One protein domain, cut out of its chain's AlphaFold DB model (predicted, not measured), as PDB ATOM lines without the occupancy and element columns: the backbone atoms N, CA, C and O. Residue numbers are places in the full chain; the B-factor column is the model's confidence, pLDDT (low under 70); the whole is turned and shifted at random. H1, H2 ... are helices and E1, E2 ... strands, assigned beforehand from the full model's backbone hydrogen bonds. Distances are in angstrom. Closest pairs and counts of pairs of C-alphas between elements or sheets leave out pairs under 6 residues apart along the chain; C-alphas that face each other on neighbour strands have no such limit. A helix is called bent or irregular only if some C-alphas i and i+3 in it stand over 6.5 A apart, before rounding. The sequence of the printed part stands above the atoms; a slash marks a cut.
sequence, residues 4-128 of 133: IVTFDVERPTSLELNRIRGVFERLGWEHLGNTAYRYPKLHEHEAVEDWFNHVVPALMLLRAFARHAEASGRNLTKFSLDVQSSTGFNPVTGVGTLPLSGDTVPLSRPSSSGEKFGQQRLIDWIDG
ATOM      1  N   ILE A   4      71.714  22.318  79.859       92.00
ATOM      2  CA  ILE A   4      70.504  22.642  80.619       92.00
ATOM      3  C   ILE A   4      70.008  24.000  80.158       92.00
ATOM      4  O   ILE A   4      70.756  24.971  80.161       92.00
ATOM      5  N   VAL A   5      68.741  24.068  79.762       93.19
ATOM      6  CA  VAL A   5      68.064  25.335  79.512       93.19
ATOM      7  C   VAL A   5      66.986  25.535  80.558       93.19
ATOM      8  O   VAL A   5      66.175  24.644  80.809       93.19
ATOM      9  N   THR A   6      66.970  26.712  81.167       94.12
ATOM     10  CA  THR A   6      65.910  27.132  82.083       94.12
ATOM     11  C   THR A   6      65.416  28.490  81.645       94.12
ATOM     12  O   THR A   6      66.215  29.331  81.246       94.12
ATOM     13  N   PHE A   7      64.114  28.728  81.694       93.81
ATOM     14  CA  PHE A   7      63.551  30.033  81.367       93.81
ATOM     15  C   PHE A   7      62.288  30.326  82.162       93.81
ATOM     16  O   PHE A   7      61.651  29.404  82.636       93.81
ATOM     17  N   ASP A   8      61.891  31.589  82.278       91.62
ATOM     18  CA  ASP A   8      60.643  32.013  82.913       91.62
ATOM     19  C   ASP A   8      59.772  32.756  81.901       91.62
ATOM     20  O   ASP A   8      60.253  33.620  81.163       91.62
ATOM     21  N   VAL A   9      58.474  32.462  81.903       90.00
ATOM     22  CA  VAL A   9      57.482  33.098  81.027       90.00
ATOM     23  C   VAL A   9      56.479  33.853  81.886       90.00
ATOM     24  O   VAL A   9      55.949  33.309  82.854       90.00
ATOM     25  N   GLU A  10      56.199  35.104  81.541       90.81
ATOM     26  CA  GLU A  10      55.169  35.891  82.205       90.81
ATOM     27  C   GLU A  10      53.771  35.441  81.758       90.81
ATOM     28  O   GLU A  10      53.449  35.471  80.571       90.81
ATOM     29  N   ARG A  11      52.919  35.060  82.722       87.25
ATOM     30  CA  ARG A  11      51.512  34.660  82.491       87.25
ATOM     31  C   ARG A  11      51.360  33.617  81.358       87.25
ATOM     32  O   ARG A  11      50.595  33.847  80.417       87.25
ATOM     33  N   PRO A  12      52.062  32.471  81.434       87.75
ATOM     34  CA  PRO A  12      52.034  31.480  80.369       87.75
ATOM     35  C   PRO A  12      50.662  30.812  80.275       87.75
ATOM     36  O   PRO A  12      50.001  30.571  81.288       87.75
ATOM     37  N   THR A  13      50.245  30.443  79.064       88.38
ATOM     38  CA  THR A  13      49.086  29.559  78.891       88.38
ATOM     39  C   THR A  13      49.513  28.093  78.938       88.38
ATOM     40  O   THR A  13      50.608  27.728  78.507       88.38
ATOM     41  N   SER A  14      48.624  27.209  79.398       88.06
ATOM     42  CA  SER A  14      48.886  25.763  79.377       88.06
ATOM     43  C   SER A  14      49.166  25.247  77.962       88.06
ATOM     44  O   SER A  14      49.964  24.331  77.792       88.06
ATOM     45  N   LEU A  15      48.551  25.847  76.937       87.06
ATOM     46  CA  LEU A  15      48.778  25.482  75.540       87.06
ATOM     47  C   LEU A  15      50.222  25.760  75.096       87.06
ATOM     48  O   LEU A  15      50.837  24.902  74.467       87.06
ATOM     49  N   GLU A  16      50.769  26.929  75.427       86.25
ATOM     50  CA  GLU A  16      52.154  27.293  75.094       86.25
ATOM     51  C   GLU A  16      53.152  26.401  75.826       86.25
ATOM     52  O   GLU A  16      54.041  25.836  75.191       86.25
ATOM     53  N   LEU A  17      52.959  26.198  77.133       89.06
ATOM     54  CA  LEU A  17      53.827  25.330  77.930       89.06
ATOM     55  C   LEU A  17      53.814  23.888  77.415       89.06
ATOM     56  O   LEU A  17      54.873  23.283  77.271       89.06
ATOM     57  N   ASN A  18      52.639  23.358  77.064       89.56
ATOM     58  CA  ASN A  18      52.514  22.016  76.496       89.56
ATOM     59  C   ASN A  18      53.199  21.899  75.129       89.56
ATOM     60  O   ASN A  18      53.808  20.872  74.835       89.56
ATOM     61  N   ARG A  19      53.126  22.941  74.294       88.88
ATOM     62  CA  ARG A  19      53.813  22.970  72.995       88.88
ATOM     63  C   ARG A  19      55.329  23.020  73.153       88.88
ATOM     64  O   ARG A  19      56.013  22.237  72.500       88.88
ATOM     65  N   ILE A  20      55.850  23.887  74.024       90.38
ATOM     66  CA  ILE A  20      57.294  23.964  74.291       90.38
ATOM     67  C   ILE A  20      57.785  22.621  74.829       90.38
ATOM     68  O   ILE A  20      58.728  22.053  74.286       90.38
ATOM     69  N   ARG A  21      57.082  22.063  75.818       92.69
ATOM     70  CA  ARG A  21      57.389  20.742  76.365       92.69
ATOM     71  C   ARG A  21      57.435  19.669  75.282       92.69
ATOM     72  O   ARG A  21      58.436  18.974  75.159       92.69
ATOM     73  N   GLY A  22      56.391  19.584  74.458       89.38
ATOM     74  CA  GLY A  22      56.309  18.596  73.386       89.38
ATOM     75  C   GLY A  22      57.426  18.734  72.349       89.38
ATOM     76  O   GLY A  22      57.890  17.726  71.827       89.38
ATOM     77  N   VAL A  23      57.884  19.952  72.062       90.06
ATOM     78  CA  VAL A  23      59.033  20.193  71.177       90.06
ATOM     79  C   VAL A  23      60.330  19.693  71.803       90.06
ATOM     80  O   VAL A  23      61.046  18.915  71.175       90.06
ATOM     81  N   PHE A  24      60.623  20.117  73.032       92.00
ATOM     82  CA  PHE A  24      61.848  19.737  73.733       92.00
ATOM     83  C   PHE A  24      61.934  18.214  73.900       92.00
ATOM     84  O   PHE A  24      62.937  17.609  73.523       92.00
ATOM     85  N   GLU A  25      60.853  17.574  74.351       91.25
ATOM     86  CA  GLU A  25      60.790  16.117  74.523       91.25
ATOM     87  C   GLU A  25      60.968  15.361  73.194       91.25
ATOM     88  O   GLU A  25      61.688  14.360  73.146       91.25
ATOM     89  N   ARG A  26      60.388  15.851  72.084       87.94
ATOM     90  CA  ARG A  26      60.592  15.267  70.740       87.94
ATOM     91  C   ARG A  26      62.027  15.400  70.244       87.94
ATOM     92  O   ARG A  26      62.495  14.525  69.523       87.94
ATOM     93  N   LEU A  27      62.718  16.463  70.643       88.06
ATOM     94  CA  LEU A  27      64.138  16.672  70.371       88.06
ATOM     95  C   LEU A  27      65.036  15.952  71.386       88.06
ATOM     96  O   LEU A  27      66.233  16.211  71.437       88.06
ATOM     97  N   GLY A  28      64.494  15.025  72.177       86.81
ATOM     98  CA  GLY A  28      65.275  14.182  73.079       86.81
ATOM     99  C   GLY A  28      65.673  14.862  74.386       86.81
ATOM    100  O   GLY A  28      66.454  14.289  75.141       86.81
ATOM    101  N   TRP A  29      65.142  16.048  74.685       91.94
ATOM    102  CA  TRP A  29      65.366  16.700  75.970       91.94
ATOM    103  C   TRP A  29      64.487  16.077  77.057       91.94
ATOM    104  O   TRP A  29      63.363  15.637  76.821       91.94
ATOM    105  N   GLU A  30      65.002  16.060  78.277       92.00
ATOM    106  CA  GLU A  30      64.304  15.655  79.486       92.00
ATOM    107  C   GLU A  30      63.746  16.881  80.202       92.00
ATOM    108  O   GLU A  30      64.451  17.867  80.421       92.00
ATOM    109  N   HIS A  31      62.474  16.823  80.586       94.31
ATOM    110  CA  HIS A  31      61.855  17.859  81.403       94.31
ATOM    111  C   HIS A  31      62.280  17.701  82.866       94.31
ATOM    112  O   HIS A  31      61.992  16.684  83.489       94.31
ATOM    113  N   LEU A  32      62.942  18.719  83.420       90.94
ATOM    114  CA  LEU A  32      63.402  18.719  84.816       90.94
ATOM    115  C   LEU A  32      62.355  19.275  85.797       90.94
ATOM    116  O   LEU A  32      62.511  19.142  87.009       90.94
ATOM    117  N   GLY A  33      61.300  19.913  85.281       88.12
ATOM    118  CA  GLY A  33      60.274  20.608  86.060       88.12
ATOM    119  C   GLY A  33      60.078  22.053  85.597       88.12
ATOM    120  O   GLY A  33      61.005  22.686  85.098       88.12
ATOM    121  N   ASN A  34      58.859  22.584  85.743       86.94
ATOM    122  CA  ASN A  34      58.468  23.917  85.262       86.94
ATOM    123  C   ASN A  34      58.899  24.158  83.802       86.94
ATOM    124  O   ASN A  34      58.387  23.518  82.887       86.94
ATOM    125  N   THR A  35      59.849  25.055  83.593       91.44
ATOM    126  CA  THR A  35      60.389  25.504  82.306       91.44
ATOM    127  C   THR A  35      61.898  25.240  82.232       91.44
ATOM    128  O   THR A  35      62.647  25.988  81.607       91.44
ATOM    129  N   ALA A  36      62.342  24.158  82.880       94.62
ATOM    130  CA  ALA A  36      63.707  23.650  82.841       94.62
ATOM    131  C   ALA A  36      63.785  22.324  82.066       94.62
ATOM    132  O   ALA A  36      62.987  21.405  82.285       94.62
ATOM    133  N   TYR A  37      64.772  22.220  81.179       94.69
ATOM    134  CA  TYR A  37      65.006  21.062  80.321       94.69
ATOM    135  C   TYR A  37      66.491  20.727  80.257       94.69
ATOM    136  O   TYR A  37      67.340  21.617  80.265       94.69
ATOM    137  N   ARG A  38      66.802  19.438  80.146       91.75
ATOM    138  CA  ARG A  38      68.163  18.906  80.065       91.75
ATOM    139  C   ARG A  38      68.349  18.049  78.824       91.75
ATOM    140  O   ARG A  38      67.472  17.268  78.481       91.75
ATOM    141  N   TYR A  39      69.521  18.117  78.213       88.94
ATOM    142  CA  TYR A  39      69.942  17.216  77.151       88.94
ATOM    143  C   TYR A  39      71.413  16.820  77.327       88.94
ATOM    144  O   TYR A  39      72.212  17.678  77.678       88.94
ATOM    145  N   PRO A  40      71.822  15.568  77.076       84.50
ATOM    146  CA  PRO A  40      70.965  14.403  76.858       84.50
ATOM    147  C   PRO A  40      70.231  14.000  78.149       84.50
ATOM    148  O   PRO A  40      70.538  14.506  79.239       84.50
ATOM    149  N   LYS A  41      69.251  13.093  78.035       83.12
ATOM    150  CA  LYS A  41      68.488  12.596  79.191       83.12
ATOM    151  C   LYS A  41      69.392  11.874  80.193       83.12
ATOM    152  O   LYS A  41      70.352  11.212  79.807       83.12
ATOM    153  N   LEU A  42      69.055  11.951  81.481       77.31
ATOM    154  CA  LEU A  42      69.807  11.361  82.600       77.31
ATOM    155  C   LEU A  42      70.077   9.857  82.468       77.31
ATOM    156  O   LEU A  42      71.094   9.378  82.965       77.31
ATOM    157  N   HIS A  43      69.161   9.123  81.838       68.94
ATOM    158  CA  HIS A  43      69.181   7.658  81.779       68.94
ATOM    159  C   HIS A  43      69.492   7.097  80.386       68.94
ATOM    160  O   HIS A  43      69.474   5.881  80.204       68.94
ATOM    161  N   GLU A  44      69.772   7.954  79.404       63.88
ATOM    162  CA  GLU A  44      70.215   7.514  78.080       63.88
ATOM    163  C   GLU A  44      71.750   7.402  78.080       63.88
ATOM    164  O   GLU A  44      72.459   8.330  78.473       63.88
ATOM    165  N   HIS A  45      72.264   6.226  77.702       48.69
ATOM    166  CA  HIS A  45      73.699   5.925  77.686       48.69
ATOM    167  C   HIS A  45      74.475   6.932  76.834       48.69
ATOM    168  O   HIS A  45      74.166   7.068  75.657       48.69
ATOM    169  N   GLU A  46      75.476   7.579  77.450       50.91
ATOM    170  CA  GLU A  46      76.566   8.385  76.862       50.91
ATOM    171  C   GLU A  46      76.325   8.902  75.435       50.91
ATOM    172  O   GLU A  46      77.134   8.702  74.528       50.91
ATOM    173  N   ALA A  47      75.209   9.600  75.227       53.84
ATOM    174  CA  ALA A  47      75.004  10.313  73.986       53.84
ATOM    175  C   ALA A  47      75.974  11.496  73.986       53.84
ATOM    176  O   ALA A  47      75.899  12.390  74.837       53.84
ATOM    177  N   VAL A  48      76.914  11.489  73.041       60.16
ATOM    178  CA  VAL A  48      77.614  12.713  72.649       60.16
ATOM    179  C   VAL A  48      76.542  13.749  72.327       60.16
ATOM    180  O   VAL A  48      75.545  13.430  71.680       60.16
ATOM    181  N   GLU A  49      76.720  14.975  72.816       69.25
ATOM    182  CA  GLU A  49      75.778  16.061  72.567       69.25
ATOM    183  C   GLU A  49      75.609  16.262  71.053       69.25
ATOM    184  O   GLU A  49      76.540  16.700  70.373       69.25
ATOM    185  N   ASP A  50      74.427  15.965  70.512       71.94
ATOM    186  CA  ASP A  50      74.127  16.261  69.116       71.94
ATOM    187  C   ASP A  50      73.606  17.695  68.983       71.94
ATOM    188  O   ASP A  50      72.409  18.005  69.068       71.94
ATOM    189  N   TRP A  51      74.561  18.595  68.778       80.25
ATOM    190  CA  TRP A  51      74.278  20.013  68.683       80.25
ATOM    191  C   TRP A  51      73.410  20.374  67.482       80.25
ATOM    192  O   TRP A  51      72.543  21.232  67.605       80.25
ATOM    193  N   PHE A  52      73.604  19.734  66.333       68.81
ATOM    194  CA  PHE A  52      72.931  20.150  65.104       68.81
ATOM    195  C   PHE A  52      71.505  19.626  64.998       68.81
ATOM    196  O   PHE A  52      70.645  20.341  64.487       68.81
ATOM    197  N   ASN A  53      71.247  18.412  65.484       69.94
ATOM    198  CA  ASN A  53      69.944  17.776  65.308       69.94
ATOM    199  C   ASN A  53      69.035  17.933  66.531       69.94
ATOM    200  O   ASN A  53      67.815  17.893  66.385       69.94
ATOM    201  N   HIS A  54      69.600  18.157  67.722       79.94
ATOM    202  CA  HIS A  54      68.831  18.199  68.967       79.94
ATOM    203  C   HIS A  54      68.956  19.532  69.707       79.94
ATOM    204  O   HIS A  54      67.937  20.115  70.091       79.94
ATOM    205  N   VAL A  55      70.176  20.055  69.885       87.38
ATOM    206  CA  VAL A  55      70.380  21.263  70.706       87.38
ATOM    207  C   VAL A  55      69.987  22.538  69.961       87.38
ATOM    208  O   VAL A  55      69.091  23.257  70.397       87.38
ATOM    209  N   VAL A  56      70.620  22.819  68.820       88.50
ATOM    210  CA  VAL A  56      70.376  24.029  68.020       88.50
ATOM    211  C   VAL A  56      68.912  24.131  67.590       88.50
ATOM    212  O   VAL A  56      68.346  25.207  67.775       88.50
ATOM    213  N   PRO A  57      68.241  23.067  67.105       89.44
ATOM    214  CA  PRO A  57      66.823  23.155  66.772       89.44
ATOM    215  C   PRO A  57      65.955  23.529  67.978       89.44
ATOM    216  O   PRO A  57      65.110  24.412  67.856       89.44
ATOM    217  N   ALA A  58      66.198  22.951  69.161       90.56
ATOM    218  CA  ALA A  58      65.447  23.298  70.369       90.56
ATOM    219  C   ALA A  58      65.659  24.766  70.772       90.56
ATOM    220  O   ALA A  58      64.701  25.468  71.096       90.56
ATOM    221  N   LEU A  59      66.901  25.256  70.682       91.56
ATOM    222  CA  LEU A  59      67.232  26.654  70.970       91.56
ATOM    223  C   LEU A  59      66.638  27.621  69.936       91.56
ATOM    224  O   LEU A  59      66.168  28.695  70.307       91.56
ATOM    225  N   MET A  60      66.596  27.242  68.657       89.19
ATOM    226  CA  MET A  60      65.955  28.036  67.603       89.19
ATOM    227  C   MET A  60      64.440  28.134  67.807       89.19
ATOM    228  O   MET A  60      63.858  29.200  67.612       89.19
ATOM    229  N   LEU A  61      63.808  27.052  68.261       87.12
ATOM    230  CA  LEU A  61      62.384  27.023  68.598       87.12
ATOM    231  C   LEU A  61      62.095  27.858  69.855       87.12
ATOM    232  O   LEU A  61      61.154  28.652  69.863       87.12
ATOM    233  N   LEU A  62      62.948  27.777  70.882       90.44
ATOM    234  CA  LEU A  62      62.864  28.656  72.052       90.44
ATOM    235  C   LEU A  62      63.046  30.133  71.669       90.44
ATOM    236  O   LEU A  62      62.303  30.983  72.158       90.44
ATOM    237  N   ARG A  63      63.975  30.448  70.754       90.44
ATOM    238  CA  ARG A  63      64.135  31.800  70.193       90.44
ATOM    239  C   ARG A  63      62.859  32.266  69.485       90.44
ATOM    240  O   ARG A  63      62.433  33.400  69.699       90.44
ATOM    241  N   ALA A  64      62.248  31.421  68.656       87.94
ATOM    242  CA  ALA A  64      60.999  31.748  67.968       87.94
ATOM    243  C   ALA A  64      59.854  32.011  68.961       87.94
ATOM    244  O   ALA A  64      59.120  32.992  68.822       87.94
ATOM    245  N   PHE A  65      59.748  31.181  70.003       88.56
ATOM    246  CA  PHE A  65      58.800  31.392  71.092       88.56
ATOM    247  C   PHE A  65      59.059  32.715  71.824       88.56
ATOM    248  O   PHE A  65      58.113  33.471  72.011       88.56
ATOM    249  N   ALA A  66      60.308  33.042  72.170       88.69
ATOM    250  CA  ALA A  66      60.659  34.286  72.862       88.69
ATOM    251  C   ALA A  66      60.164  35.536  72.112       88.69
ATOM    252  O   ALA A  66      59.591  36.442  72.716       88.69
ATOM    253  N   ARG A  67      60.313  35.551  70.782       87.50
ATOM    254  CA  ARG A  67      59.831  36.650  69.931       87.50
ATOM    255  C   ARG A  67      58.306  36.726  69.862       87.50
ATOM    256  O   ARG A  67      57.734  37.811  69.880       87.50
ATOM    257  N   HIS A  68      57.629  35.580  69.795       85.06
ATOM    258  CA  HIS A  68      56.166  35.543  69.847       85.06
ATOM    259  C   HIS A  68      55.620  35.990  71.210       85.06
ATOM    260  O   HIS A  68      54.624  36.711  71.289       85.06
ATOM    261  N   ALA A  69      56.278  35.561  72.282       83.81
ATOM    262  CA  ALA A  69      55.998  35.954  73.653       83.81
ATOM    263  C   ALA A  69      56.055  37.480  73.813       83.81
ATOM    264  O   ALA A  69      55.107  38.063  74.339       83.81
ATOM    265  N   GLU A  70      57.098  38.122  73.278       82.94
ATOM    266  CA  GLU A  70      57.231  39.584  73.254       82.94
ATOM    267  C   GLU A  70      56.064  40.265  72.525       82.94
ATOM    268  O   GLU A  70      55.382  41.124  73.084       82.94
ATOM    269  N   ALA A  71      55.755  39.812  71.309       80.31
ATOM    270  CA  ALA A  71      54.672  40.379  70.504       80.31
ATOM    271  C   ALA A  71      53.267  40.178  71.112       80.31
ATOM    272  O   ALA A  71      52.328  40.885  70.749       80.31
ATOM    273  N   SER A  72      53.101  39.209  72.017       82.31
ATOM    274  CA  SER A  72      51.808  38.837  72.603       82.31
ATOM    275  C   SER A  72      51.663  39.187  74.090       82.31
ATOM    276  O   SER A  72      50.651  38.837  74.702       82.31
ATOM    277  N   GLY A  73      52.639  39.898  74.672       80.56
ATOM    278  CA  GLY A  73      52.621  40.335  76.073       80.56
ATOM    279  C   GLY A  73      52.853  39.216  77.096       80.56
ATOM    280  O   GLY A  73      52.490  39.371  78.264       80.56
ATOM    281  N   ARG A  74      53.436  38.091  76.662       84.38
ATOM    282  CA  ARG A  74      53.769  36.898  77.465       84.38
ATOM    283  C   ARG A  74      55.278  36.732  77.580       84.38
ATOM    284  O   ARG A  74      55.827  35.679  77.276       84.38
ATOM    285  N   ASN A  75      55.941  37.821  77.944       86.25
ATOM    286  CA  ASN A  75      57.382  37.988  77.817       86.25
ATOM    287  C   ASN A  75      58.173  36.876  78.509       86.25
ATOM    288  O   ASN A  75      57.845  36.433  79.612       86.25
ATOM    289  N   LEU A  76      59.271  36.479  77.876       87.00
ATOM    290  CA  LEU A  76      60.293  35.658  78.506       87.00
ATOM    291  C   LEU A  76      61.096  36.567  79.448       87.00
ATOM    292  O   LEU A  76      61.736  37.516  79.001       87.00
ATOM    293  N   THR A  77      61.011  36.335  80.756       85.06
ATOM    294  CA  THR A  77      61.545  37.275  81.764       85.06
ATOM    295  C   THR A  77      62.956  36.926  82.219       85.06
ATOM    296  O   THR A  77      63.714  37.816  82.610       85.06
ATOM    297  N   LYS A  78      63.323  35.641  82.164       85.25
ATOM    298  CA  LYS A  78      64.650  35.117  82.516       85.25
ATOM    299  C   LYS A  78      64.954  33.894  81.669       85.25
ATOM    300  O   LYS A  78      64.039  33.131  81.376       85.25
ATOM    301  N   PHE A  79      66.219  33.679  81.321       91.25
ATOM    302  CA  PHE A  79      66.681  32.382  80.833       91.25
ATOM    303  C   PHE A  79      68.165  32.147  81.129       91.25
ATOM    304  O   PHE A  79      68.952  33.096  81.179       91.25
ATOM    305  N   SER A  80      68.543  30.882  81.289       89.12
ATOM    306  CA  SER A  80      69.925  30.405  81.344       89.12
ATOM    307  C   SER A  80      70.120  29.244  80.375       89.12
ATOM    308  O   SER A  80      69.216  28.430  80.169       89.12
ATOM    309  N   LEU A  81      71.310  29.183  79.779       89.12
ATOM    310  CA  LEU A  81      71.816  28.019  79.066       89.12
ATOM    311  C   LEU A  81      73.141  27.611  79.712       89.12
ATOM    312  O   LEU A  81      74.145  28.315  79.579       89.12
ATOM    313  N   ASP A  82      73.121  26.482  80.409       84.12
ATOM    314  CA  ASP A  82      74.273  25.928  81.104       84.12
ATOM    315  C   ASP A  82      74.895  24.821  80.244       84.12
ATOM    316  O   ASP A  82      74.318  23.744  80.076       84.12
ATOM    317  N   VAL A  83      76.072  25.110  79.678       81.56
ATOM    318  CA  VAL A  83      76.971  24.158  79.001       81.56
ATOM    319  C   VAL A  83      78.395  24.340  79.548       81.56
ATOM    320  O   VAL A  83      78.590  25.029  80.548       81.56
ATOM    321  N   GLN A  84      79.432  23.769  78.920       71.25
ATOM    322  CA  GLN A  84      80.827  24.057  79.313       71.25
ATOM    323  C   GLN A  84      81.300  25.502  79.024       71.25
ATOM    324  O   GLN A  84      82.477  25.822  79.160       71.25
ATOM    325  N   SER A  85      80.368  26.385  78.673       50.34
ATOM    326  CA  SER A  85      80.385  27.829  78.883       50.34
ATOM    327  C   SER A  85      78.952  28.260  79.242       50.34
ATOM    328  O   SER A  85      77.994  27.563  78.915       50.34
ATOM    329  N   SER A  86      78.775  29.376  79.946       54.44
ATOM    330  CA  SER A  86      77.448  29.879  80.313       54.44
ATOM    331  C   SER A  86      77.114  31.151  79.537       54.44
ATOM    332  O   SER A  86      77.966  32.015  79.322       54.44
ATOM    333  N   THR A  87      75.859  31.273  79.107       59.81
ATOM    334  CA  THR A  87      75.298  32.510  78.549       59.81
ATOM    335  C   THR A  87      73.864  32.689  79.050       59.81
ATOM    336  O   THR A  87      73.164  31.712  79.320       59.81
ATOM    337  N   GLY A  88      73.415  33.930  79.222       61.84
ATOM    338  CA  GLY A  88      72.084  34.218  79.754       61.84
ATOM    339  C   GLY A  88      71.768  35.705  79.760       61.84
ATOM    340  O   GLY A  88      72.672  36.528  79.636       61.84
ATOM    341  N   PHE A  89      70.485  36.033  79.910       76.00
ATOM    342  CA  PHE A  89      69.991  37.401  80.054       76.00
ATOM    343  C   PHE A  89      69.298  37.567  81.408       76.00
ATOM    344  O   PHE A  89      68.381  36.814  81.743       76.00
ATOM    345  N   ASN A  90      69.718  38.564  82.183       71.19
ATOM    346  CA  ASN A  90      69.103  38.927  83.451       71.19
ATOM    347  C   ASN A  90      68.886  40.448  83.500       71.19
ATOM    348  O   ASN A  90      69.849  41.189  83.721       71.19
ATOM    349  N   PRO A  91      67.637  40.926  83.352       68.88
ATOM    350  CA  PRO A  91      67.342  42.356  83.342       68.88
ATOM    351  C   PRO A  91      67.524  43.008  84.718       68.88
ATOM    352  O   PRO A  91      67.762  44.209  84.794       68.88
ATOM    353  N   VAL A  92      67.454  42.234  85.808       74.81
ATOM    354  CA  VAL A  92      67.647  42.741  87.176       74.81
ATOM    355  C   VAL A  92      69.115  43.076  87.427       74.81
ATOM    356  O   VAL A  92      69.422  44.039  88.121       74.81
ATOM    357  N   THR A  93      70.027  42.289  86.855       70.50
ATOM    358  CA  THR A  93      71.475  42.478  87.022       70.50
ATOM    359  C   THR A  93      72.145  43.119  85.805       70.50
ATOM    360  O   THR A  93      73.349  43.346  85.842       70.50
ATOM    361  N   GLY A  94      71.404  43.374  84.720       66.88
ATOM    362  CA  GLY A  94      71.927  43.933  83.467       66.88
ATOM    363  C   GLY A  94      72.869  43.003  82.691       66.88
ATOM    364  O   GLY A  94      73.716  43.482  81.943       66.88
ATOM    365  N   VAL A  95      72.772  41.686  82.886       65.19
ATOM    366  CA  VAL A  95      73.648  40.706  82.218       65.19
ATOM    367  C   VAL A  95      73.007  40.232  80.914       65.19
ATOM    368  O   VAL A  95      71.825  39.905  80.916       65.19
ATOM    369  N   GLY A  96      73.793  40.143  79.836       67.88
ATOM    370  CA  GLY A  96      73.412  39.542  78.549       67.88
ATOM    371  C   GLY A  96      72.447  40.352  77.683       67.88
ATOM    372  O   GLY A  96      72.143  41.506  77.976       67.88
ATOM    373  N   THR A  97      71.943  39.719  76.618       73.38
ATOM    374  CA  THR A  97      71.020  40.326  75.642       73.38
ATOM    375  C   THR A  97      69.920  39.328  75.276       73.38
ATOM    376  O   THR A  97      70.197  38.140  75.098       73.38
ATOM    377  N   LEU A  98      68.677  39.799  75.145       80.31
ATOM    378  CA  LEU A  98      67.586  38.995  74.581       80.31
ATOM    379  C   LEU A  98      67.871  38.615  73.118       80.31
ATOM    380  O   LEU A  98      68.614  39.321  72.431       80.31
ATOM    381  N   PRO A  99      67.268  37.527  72.603       80.75
ATOM    382  CA  PRO A  99      67.310  37.241  71.177       80.75
ATOM    383  C   PRO A  99      66.781  38.425  70.357       80.75
ATOM    384  O   PRO A  99      65.642  38.849  70.523       80.75
ATOM    385  N   LEU A 100      67.620  38.935  69.460       80.00
ATOM    386  CA  LEU A 100      67.335  40.091  68.611       80.00
ATOM    387  C   LEU A 100      66.619  39.669  67.318       80.00
ATOM    388  O   LEU A 100      66.748  38.514  66.896       80.00
ATOM    389  N   SER A 101      65.890  40.584  66.673       79.44
ATOM    390  CA  SER A 101      65.400  40.385  65.298       79.44
ATOM    391  C   SER A 101      66.577  40.256  64.329       79.44
ATOM    392  O   SER A 101      67.647  40.799  64.595       79.44
ATOM    393  N   GLY A 102      66.421  39.521  63.224       78.00
ATOM    394  CA  GLY A 102      67.548  39.229  62.331       78.00
ATOM    395  C   GLY A 102      68.273  40.484  61.826       78.00
ATOM    396  O   GLY A 102      69.498  40.493  61.752       78.00
ATOM    397  N   ASP A 103      67.531  41.559  61.564       83.81
ATOM    398  CA  ASP A 103      68.037  42.868  61.134       83.81
ATOM    399  C   ASP A 103      68.747  43.671  62.239       83.81
ATOM    400  O   ASP A 103      69.524  44.573  61.932       83.81
ATOM    401  N   THR A 104      68.522  43.334  63.512       82.88
ATOM    402  CA  THR A 104      69.151  43.994  64.669       82.88
ATOM    403  C   THR A 104      70.288  43.180  65.283       82.88
ATOM    404  O   THR A 104      71.015  43.694  66.136       82.88
ATOM    405  N   VAL A 105      70.506  41.937  64.837       79.69
ATOM    406  CA  VAL A 105      71.676  41.148  65.243       79.69
ATOM    407  C   VAL A 105      72.955  41.871  64.790       79.69
ATOM    408  O   VAL A 105      73.094  42.177  63.603       79.69
ATOM    409  N   PRO A 106      73.934  42.111  65.686       75.00
ATOM    410  CA  PRO A 106      75.211  42.709  65.313       75.00
ATOM    411  C   PRO A 106      76.062  41.702  64.523       75.00
ATOM    412  O   PRO A 106      76.883  40.968  65.075       75.00
ATOM    413  N   LEU A 107      75.840  41.644  63.210       81.56
ATOM    414  CA  LEU A 107      76.583  40.779  62.301       81.56
ATOM    415  C   LEU A 107      77.971  41.365  62.021       81.56
ATOM    416  O   LEU A 107      78.128  42.546  61.713       81.56
ATOM    417  N   SER A 108      78.996  40.518  62.098       82.81
ATOM    418  CA  SER A 108      80.353  40.894  61.695       82.81
ATOM    419  C   SER A 108      80.475  40.923  60.172       82.81
ATOM    420  O   SER A 108      79.872  40.101  59.479       82.81
ATOM    421  N   ARG A 109      81.301  41.833  59.640       81.19
ATOM    422  CA  ARG A 109      81.624  41.832  58.208       81.19
ATOM    423  C   ARG A 109      82.384  40.542  57.864       81.19
ATOM    424  O   ARG A 109      83.375  40.245  58.534       81.19
ATOM    425  N   PRO A 110      81.960  39.778  56.842       81.81
ATOM    426  CA  PRO A 110      82.683  38.583  56.436       81.81
ATOM    427  C   PRO A 110      84.026  38.944  55.788       81.81
ATOM    428  O   PRO A 110      84.264  40.082  55.379       81.81
ATOM    429  N   SER A 111      84.904  37.952  55.649       83.06
ATOM    430  CA  SER A 111      86.079  38.074  54.782       83.06
ATOM    431  C   SER A 111      85.662  38.287  53.319       83.06
ATOM    432  O   SER A 111      84.528  37.999  52.933       83.06
ATOM    433  N   SER A 112      86.606  38.696  52.469       79.00
ATOM    434  CA  SER A 112      86.387  38.872  51.022       79.00
ATOM    435  C   SER A 112      85.801  37.632  50.328       79.00
ATOM    436  O   SER A 112      85.032  37.753  49.379       79.00
ATOM    437  N   SER A 113      86.112  36.425  50.814       79.44
ATOM    438  CA  SER A 113      85.534  35.175  50.310       79.44
ATOM    439  C   SER A 113      84.075  34.959  50.738       79.44
ATOM    440  O   SER A 113      83.333  34.277  50.037       79.44
ATOM    441  N   GLY A 114      83.664  35.529  51.874       75.12
ATOM    442  CA  GLY A 114      82.313  35.426  52.425       75.12
ATOM    443  C   GLY A 114      81.364  36.551  51.996       75.12
ATOM    444  O   GLY A 114      80.158  36.388  52.145       75.12
ATOM    445  N   GLU A 115      81.859  37.647  51.406       79.94
ATOM    446  CA  GLU A 115      81.032  38.780  50.933       79.94
ATOM    447  C   GLU A 115      79.983  38.382  49.879       79.94
ATOM    448  O   GLU A 115      78.983  39.073  49.698       79.94
ATOM    449  N   LYS A 116      80.174  37.243  49.198       80.75
ATOM    450  CA  LYS A 116      79.202  36.706  48.232       80.75
ATOM    451  C   LYS A 116      77.972  36.075  48.891       80.75
ATOM    452  O   LYS A 116      76.983  35.825  48.201       80.75
ATOM    453  N   PHE A 117      78.025  35.774  50.189       77.50
ATOM    454  CA  PHE A 117      76.874  35.254  50.914       77.50
ATOM    455  C   PHE A 117      75.904  36.399  51.227       77.50
ATOM    456  O   PHE A 117      76.272  37.393  51.848       77.50
ATOM    457  N   GLY A 118      74.657  36.275  50.771       82.19
ATOM    458  CA  GLY A 118      73.670  37.343  50.908       82.19
ATOM    459  C   GLY A 118      73.233  37.537  52.358       82.19
ATOM    460  O   GLY A 118      72.477  36.718  52.875       82.19
ATOM    461  N   GLN A 119      73.636  38.647  52.983       84.75
ATOM    462  CA  GLN A 119      73.245  39.013  54.351       84.75
ATOM    463  C   GLN A 119      71.723  39.003  54.546       84.75
ATOM    464  O   GLN A 119      71.245  38.498  55.555       84.75
ATOM    465  N   GLN A 120      70.956  39.474  53.558       84.31
ATOM    466  CA  GLN A 120      69.496  39.443  53.642       84.31
ATOM    467  C   GLN A 120      68.957  38.013  53.778       84.31
ATOM    468  O   GLN A 120      68.101  37.767  54.609       84.31
ATOM    469  N   ARG A 121      69.530  37.034  53.059       84.38
ATOM    470  CA  ARG A 121      69.117  35.626  53.185       84.38
ATOM    471  C   ARG A 121      69.433  35.051  54.563       84.38
ATOM    472  O   ARG A 121      68.711  34.179  55.029       84.38
ATOM    473  N   LEU A 122      70.508  35.518  55.200       81.88
ATOM    474  CA  LEU A 122      70.832  35.141  56.575       81.88
ATOM    475  C   LEU A 122      69.807  35.706  57.555       81.88
ATOM    476  O   LEU A 122      69.330  34.973  58.410       81.88
ATOM    477  N   ILE A 123      69.458  36.984  57.407       84.06
ATOM    478  CA  ILE A 123      68.428  37.654  58.208       84.06
ATOM    479  C   ILE A 123      67.088  36.926  58.050       84.06
ATOM    480  O   ILE A 123      66.483  36.534  59.046       84.06
ATOM    481  N   ASP A 124      66.684  36.660  56.807       85.50
ATOM    482  CA  ASP A 124      65.446  35.951  56.487       85.50
ATOM    483  C   ASP A 124      65.453  34.525  57.062       85.50
ATOM    484  O   ASP A 124      64.436  34.059  57.561       85.50
ATOM    485  N   TRP A 125      66.595  33.825  57.037       83.00
ATOM    486  CA  TRP A 125      66.730  32.492  57.634       83.00
ATOM    487  C   TRP A 125      66.662  32.527  59.165       83.00
ATOM    488  O   TRP A 125      65.965  31.709  59.766       83.00
ATOM    489  N   ILE A 126      67.343  33.491  59.797       81.00
ATOM    490  CA  ILE A 126      67.301  33.717  61.247       81.00
ATOM    491  C   ILE A 126      65.854  33.957  61.699       81.00
ATOM    492  O   ILE A 126      65.447  33.480  62.760       81.00
ATOM    493  N   ASP A 127      65.067  34.672  60.903       81.31
ATOM    494  CA  ASP A 127      63.679  35.004  61.218       81.31
ATOM    495  C   ASP A 127      62.652  33.995  60.678       81.31
ATOM    496  O   ASP A 127      61.508  33.993  61.126       81.31
ATOM    497  N   GLY A 128      63.061  33.094  59.784       81.81
ATOM    498  CA  GLY A 128      62.191  32.131  59.107       81.81
ATOM    499  C   GLY A 128      61.678  30.986  59.984       81.81
ATOM    500  O   GLY A 128      60.776  30.260  59.572       81.81
TER     501      GLY A 128
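AT A GLANCE: This is residues 4 to 128 of the 133 residues of an uncharacterized protein of Frigoriglobus tundricola (UniProt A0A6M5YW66). A five-stranded antiparallel sheet has two helices, H1 and H2, side by side over one face, in two layers; beyond H2, away from the sheet, a long loop leads to a small helix, H3, and residues 111 to 118 stick out. The 125 printed residues include three named helices and five named strands, ordered E1 H1 E2 E3 H2 E4 E5 H3, mixed in class. The sheet's order is E2 E3 E1 E4 E5. The whole is only just compact, close to loose, with radius of gyration of the C-alphas 16.1 A and spans of 47 by 38 by 28 A.

IN THESE COORDINATES: The strands are E1, residues 4 to 9, from C-alpha 4 at (70.504, 22.642, 80.619); E2, 30 to 33; E3, 36 to 39; E4, 76 to 82, 17.2 A long; and E5, 86 to 89. The helices are H1, 14 to 26, 17.9 A; H2, 51 to 71, 28.3 A, only just irregular, with C-alphas 53 and 56 6.8 A apart; and H3, 119 to 127, ending at C-alpha 127 (63.679, 35.004, 61.218).

HOW THE PARTS SIT: N 6 and O 80 of E1 and E4 are 3.0 A apart, within hydrogen-bond range, as are N 5 and O 37 of E1 and E3, 2.9 A. Hairpins E2 and E3, and E4 and E5, have N 30 and O 38 at 2.8 A and N 81 and O 87 at 3.2 A. Split strand-helix-strand units, same-way strands with another between them, are E1, H1, E2 and E3, H2, E4, both crossovers right-handed. H1 and H2 are on the same face, at heights over the sheet of 8.2 A and 10.2 A. They only just touch, with 3 pairs of C-alphas within 8 A, closest Phe 24 and Ala 58, 6.1 A, at a shallow tilt of 14 degrees, opposite ways. H3 is close to but not clearly touching H2; their closest C-alphas, Ala 64 and Asp 127, are 8.0 A apart. Every O i to N i+4 pair is within hydrogen-bond range in H1 and H3, and 15 of 17 in H2.

THE WHOLE: The farthest C-alphas, Ser 14 and Ser 112, are 48.8 A apart. The printed part has no cut. The links E3 to H2 and E5 to H3 are long. Mean pLDDT of the printed part is 82.0; residues 43 to 49, 52 to 53, 85 to 88, 91 and 94 to 96 are under 70.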